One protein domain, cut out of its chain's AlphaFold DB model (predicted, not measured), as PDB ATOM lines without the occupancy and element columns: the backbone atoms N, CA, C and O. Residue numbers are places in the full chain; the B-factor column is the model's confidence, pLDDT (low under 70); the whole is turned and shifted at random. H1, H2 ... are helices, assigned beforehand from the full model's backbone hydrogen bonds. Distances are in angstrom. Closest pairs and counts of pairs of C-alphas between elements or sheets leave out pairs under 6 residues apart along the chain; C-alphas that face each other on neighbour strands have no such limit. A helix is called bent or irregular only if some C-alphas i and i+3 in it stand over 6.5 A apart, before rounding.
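This is residues 524 to 563 of the 731 residues of an uncharacterized protein of Anopheles maculatus (UniProt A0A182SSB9). Two helices make an L: starting from the first printed residue, H1 forms the shorter arm, the chain turns a corner at residues 539 to 542, and H2 forms the longer arm. The arms meet only at that corner, and their far parts stick out free, residues 524 to 531 of H1 and residues 547 to 563 of H2. The printed part has 40 residues with two named helices, H1 then H2, and no named strand; its class is all helix. The whole is extended, with a radius of gyration of the C-alphas of 14.0 A, and flat, spanning 42 by 23 by 10 A.

Look first at H1, residues 524 to 538, then at H2, residues 543 to 563: their lines are about perpendicular, at 88 degrees. They only just touch, and only at the corner by their link, with 3 pairs of C-alphas within 8 A. H1 touches H2 with residues 533 to 537 alone, and H2 touches H1 with residue 543 alone; the closest C-alphas of the two helices, those of Ala 536 and Ile 543, are 6.5 A apart. Every O i to N i+4 pair in H1 is within hydrogen-bond range, and 14 of 17 are in H2.

Find C-alpha 524 at (41.285, -5.696, 115.329); from there H1 runs 20.9 A to C-alpha 538 at (25.310, -18.905, 117.773). H2 then runs 30.4 A from C-alpha 543 to C-alpha 563 at (9.901, -2.302, 86.289). It is neither bent nor irregular, but only just: C-alphas 544 and 547 are 6.2 A apart.

The two C-alphas farthest apart, those of Lys 524 and Arg 563, are 42.9 A apart. The printed part has no cut, and the link from H1 to H2 is tight, with 4 residues. The mean pLDDT of the printed part is 87.0; look for values under 70 at residues 543 to 544.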
ATOM      1  N   LYS A 524      42.591  -6.231 114.899       90.69
ATOM      2  CA  LYS A 524      41.285  -5.696 115.329       90.69
ATOM      3  C   LYS A 524      40.133  -6.107 114.399       90.69
ATOM      4  O   LYS A 524      39.036  -6.397 114.866       90.69
ATOM      5  N   GLN A 525      40.378  -6.154 113.091       87.69
ATOM      6  CA  GLN A 525      39.380  -6.493 112.074       87.69
ATOM      7  C   GLN A 525      39.173  -8.009 111.952       87.69
ATOM      8  O   GLN A 525      38.034  -8.445 111.825       87.69
ATOM      9  N   ARG A 526      40.232  -8.817 112.119       87.31
ATOM     10  CA  ARG A 526      40.120 -10.276 112.300       87.31
ATOM     11  C   ARG A 526      39.305 -10.640 113.544       87.31
ATOM     12  O   ARG A 526      38.434 -11.497 113.457       87.31
ATOM     13  N   VAL A 527      39.525  -9.957 114.671       90.69
ATOM     14  CA  VAL A 527      38.729 -10.155 115.898       90.69
ATOM     15  C   VAL A 527      37.272  -9.716 115.704       90.69
ATOM     16  O   VAL A 527      36.374 -10.458 116.096       90.69
ATOM     17  N   LYS A 528      37.013  -8.571 115.049       91.69
ATOM     18  CA  LYS A 528      35.649  -8.128 114.695       91.69
ATOM     19  C   LYS A 528      34.920  -9.167 113.835       91.69
ATOM     20  O   LYS A 528      33.777  -9.501 114.128       91.69
ATOM     21  N   GLU A 529      35.569  -9.670 112.788       85.88
ATOM     22  CA  GLU A 529      34.956 -10.616 111.849       85.88
ATOM     23  C   GLU A 529      34.774 -12.013 112.464       85.88
ATOM     24  O   GLU A 529      33.760 -12.661 112.214       85.88
ATOM     25  N   TYR A 530      35.686 -12.448 113.341       88.50
ATOM     26  CA  TYR A 530      35.496 -13.655 114.154       88.50
ATOM     27  C   TYR A 530      34.288 -13.523 115.091       88.50
ATOM     28  O   TYR A 530      33.423 -14.395 115.090       88.50
ATOM     29  N   LEU A 531      34.174 -12.409 115.826       91.75
ATOM     30  CA  LEU A 531      33.008 -12.128 116.672       91.75
ATOM     31  C   LEU A 531      31.707 -12.099 115.862       91.75
ATOM     32  O   LEU A 531      30.721 -12.687 116.300       91.75
ATOM     33  N   ARG A 532      31.697 -11.475 114.675       88.12
ATOM     34  CA  ARG A 532      30.524 -11.446 113.783       88.12
ATOM     35  C   ARG A 532      30.091 -12.858 113.382       88.12
ATOM     36  O   ARG A 532      28.917 -13.192 113.518       88.12
ATOM     37  N   ARG A 533      31.041 -13.693 112.945       86.00
ATOM     38  CA  ARG A 533      30.790 -15.083 112.533       86.00
ATOM     39  C   ARG A 533      30.306 -15.951 113.684       86.00
ATOM     40  O   ARG A 533      29.293 -16.623 113.533       86.00
ATOM     41  N   GLU A 534      30.976 -15.914 114.831       87.88
ATOM     42  CA  GLU A 534      30.612 -16.768 115.965       87.88
ATOM     43  C   GLU A 534      29.280 -16.326 116.603       87.88
ATOM     44  O   GLU A 534      28.496 -17.174 117.023       87.88
ATOM     45  N   THR A 535      28.958 -15.024 116.578       86.06
ATOM     46  CA  THR A 535      27.643 -14.502 117.006       86.06
ATOM     47  C   THR A 535      26.524 -14.969 116.073       86.06
ATOM     48  O   THR A 535      25.521 -15.498 116.542       86.06
ATOM     49  N   ALA A 536      26.686 -14.822 114.755       83.12
ATOM     50  CA  ALA A 536      25.682 -15.264 113.786       83.12
ATOM     51  C   ALA A 536      25.478 -16.791 113.832       83.12
ATOM     52  O   ALA A 536      24.344 -17.254 113.942       83.12
ATOM     53  N   LYS A 537      26.572 -17.562 113.895       83.62
ATOM     54  CA  LYS A 537      26.571 -19.015 114.127       83.62
ATOM     55  C   LYS A 537      25.835 -19.400 115.418       83.62
ATOM     56  O   LYS A 537      25.068 -20.356 115.399       83.62
ATOM     57  N   PHE A 538      26.027 -18.664 116.516       84.19
ATOM     58  CA  PHE A 538      25.310 -18.905 117.773       84.19
ATOM     59  C   PHE A 538      23.794 -18.682 117.643       84.19
ATOM     60  O   PHE A 538      23.014 -19.476 118.165       84.19
ATOM     61  N   PHE A 539      23.366 -17.657 116.902       85.31
ATOM     62  CA  PHE A 539      21.949 -17.426 116.596       85.31
ATOM     63  C   PHE A 539      21.394 -18.316 115.467       85.31
ATOM     64  O   PHE A 539      20.228 -18.174 115.106       85.31
ATOM     65  N   GLY A 540      22.197 -19.223 114.899       79.06
ATOM     66  CA  GLY A 540      21.803 -20.053 113.757       79.06
ATOM     67  C   GLY A 540      21.624 -19.280 112.444       79.06
ATOM     68  O   GLY A 540      21.080 -19.830 111.493       79.06
ATOM     69  N   VAL A 541      22.076 -18.023 112.377       79.69
ATOM     70  CA  VAL A 541      22.038 -17.180 111.175       79.69
ATOM     71  C   VAL A 541      23.182 -17.609 110.246       79.69
ATOM     72  O   VAL A 541      24.351 -17.427 110.614       79.69
ATOM     73  N   PRO A 542      22.912 -18.172 109.052       74.19
ATOM     74  CA  PRO A 542      23.976 -18.669 108.190       74.19
ATOM     75  C   PRO A 542      24.730 -17.498 107.547       74.19
ATOM     76  O   PRO A 542      24.199 -16.771 106.713       74.19
ATOM     77  N   ILE A 543      26.001 -17.307 107.916       66.94
ATOM     78  CA  ILE A 543      26.795 -16.161 107.428       66.94
ATOM     79  C   ILE A 543      27.052 -16.241 105.913       66.94
ATOM     80  O   ILE A 543      27.233 -15.216 105.265       66.94
ATOM     81  N   GLN A 544      27.041 -17.450 105.343       64.44
ATOM     82  CA  GLN A 544      27.126 -17.652 103.893       64.44
ATOM     83  C   GLN A 544      25.843 -17.214 103.165       64.44
ATOM     84  O   GLN A 544      25.932 -16.757 102.028       64.44
ATOM     85  N   ASP A 545      24.683 -17.262 103.829       70.56
ATOM     86  CA  ASP A 545      23.421 -16.793 103.252       70.56
ATOM     87  C   ASP A 545      23.252 -15.275 103.368       70.56
ATOM     88  O   ASP A 545      22.548 -14.699 102.552       70.56
ATOM     89  N   GLU A 546      23.907 -14.583 104.312       76.81
ATOM     90  CA  GLU A 546      23.764 -13.119 104.448       76.81
ATOM     91  C   GLU A 546      24.221 -12.370 103.181       76.81
ATOM     92  O   GLU A 546      23.550 -11.450 102.714       76.81
ATOM     93  N   GLU A 547      25.350 -12.771 102.594       82.81
ATOM     94  CA  GLU A 547      25.898 -12.140 101.386       82.81
ATOM     95  C   GLU A 547      25.153 -12.594 100.110       82.81
ATOM     96  O   GLU A 547      24.987 -11.824  99.159       82.81
ATOM     97  N   TYR A 548      24.595 -13.809 100.123       86.50
ATOM     98  CA  TYR A 548      23.756 -14.346  99.050       86.50
ATOM     99  C   TYR A 548      22.338 -13.739  99.038       86.50
ATOM    100  O   TYR A 548      21.847 -13.338  97.984       86.50
ATOM    101  N   GLU A 549      21.696 -13.579 100.198       84.75
ATOM    102  CA  GLU A 549      20.417 -12.873 100.345       84.75
ATOM    103  C   GLU A 549      20.563 -11.366 100.130       84.75
ATOM    104  O   GLU A 549      19.660 -10.775  99.542       84.75
ATOM    105  N   ARG A 550      21.706 -10.756 100.491       87.75
ATOM    106  CA  ARG A 550      22.068  -9.398 100.047       87.75
ATOM    107  C   ARG A 550      22.100  -9.319  98.522       87.75
ATOM    108  O   ARG A 550      21.381  -8.512  97.949       87.75
ATOM    109  N   THR A 551      22.812 -10.229  97.857       90.19
ATOM    110  CA  THR A 551      22.857 -10.276  96.383       90.19
ATOM    111  C   THR A 551      21.458 -10.457  95.767       90.19
ATOM    112  O   THR A 551      21.110  -9.766  94.810       90.19
ATOM    113  N   LYS A 552      20.603 -11.319  96.340       92.38
ATOM    114  CA  LYS A 552      19.183 -11.444  95.946       92.38
ATOM    115  C   LYS A 552      18.349 -10.207  96.278       92.38
ATOM    116  O   LYS A 552      17.318  -9.987  95.649       92.38
ATOM    117  N   TRP A 553      18.674  -9.457  97.325       94.06
ATOM    118  CA  TRP A 553      17.968  -8.230  97.693       94.06
ATOM    119  C   TRP A 553      18.285  -7.117  96.697       94.06
ATOM    120  O   TRP A 553      17.365  -6.496  96.173       94.06
ATOM    121  N   ASP A 554      19.559  -6.956  96.348       94.88
ATOM    122  CA  ASP A 554      20.024  -5.985  95.360       94.88
ATOM    123  C   ASP A 554      19.491  -6.330  93.954       94.88
ATOM    124  O   ASP A 554      19.061  -5.446  93.214       94.88
ATOM    125  N   ASP A 555      19.403  -7.620  93.602       95.88
ATOM    126  CA  ASP A 555      18.703  -8.102  92.400       95.88
ATOM    127  C   ASP A 555      17.182  -7.841  92.454       95.88
ATOM    128  O   ASP A 555      16.605  -7.343  91.484       95.88
ATOM    129  N   ARG A 556      16.514  -8.083  93.592       96.00
ATOM    130  CA  ARG A 556      15.091  -7.732  93.783       96.00
ATOM    131  C   ARG A 556      14.855  -6.226  93.628       96.00
ATOM    132  O   ARG A 556      13.903  -5.846  92.945       96.00
ATOM    133  N   GLN A 557      15.720  -5.379  94.190       95.31
ATOM    134  CA  GLN A 557      15.651  -3.925  94.024       95.31
ATOM    135  C   GLN A 557      15.932  -3.501  92.579       95.31
ATOM    136  O   GLN A 557      15.153  -2.723  92.034       95.31
ATOM    137  N   ARG A 558      16.946  -4.072  91.913       94.69
ATOM    138  CA  ARG A 558      17.214  -3.849  90.481       94.69
ATOM    139  C   ARG A 558      15.987  -4.190  89.633       94.69
ATOM    140  O   ARG A 558      15.503  -3.339  88.899       94.69
ATOM    141  N   ARG A 559      15.404  -5.383  89.790       94.69
ATOM    142  CA  ARG A 559      14.190  -5.808  89.060       94.69
ATOM    143  C   ARG A 559      12.931  -5.014  89.419       94.69
ATOM    144  O   ARG A 559      11.950  -5.082  88.675       94.69
ATOM    145  N   PHE A 560      12.905  -4.325  90.560       95.81
ATOM    146  CA  PHE A 560      11.837  -3.390  90.915       95.81
ATOM    147  C   PHE A 560      12.059  -2.028  90.248       95.81
ATOM    148  O   PHE A 560      11.143  -1.520  89.608       95.81
ATOM    149  N   ALA A 561      13.282  -1.491  90.305       94.75
ATOM    150  CA  ALA A 561      13.669  -0.266  89.612       94.75
ATOM    151  C   ALA A 561      13.445  -0.390  88.096       94.75
ATOM    152  O   ALA A 561      12.708   0.416  87.536       94.75
ATOM    153  N   CYS A 562      13.932  -1.469  87.467       92.81
ATOM    154  CA  CYS A 562      13.730  -1.745  86.042       92.81
ATOM    155  C   CYS A 562      12.247  -1.806  85.632       92.81
ATOM    156  O   CYS A 562      11.898  -1.429  84.518       92.81
ATOM    157  N   ARG A 563      11.356  -2.260  86.529       96.06
ATOM    158  CA  ARG A 563       9.901  -2.302  86.289       96.06
ATOM    159  C   ARG A 563       9.173  -0.994  86.606       96.06
ATOM    160  O   ARG A 563       8.055  -0.818  86.139       96.06
TER     161      ARG A 563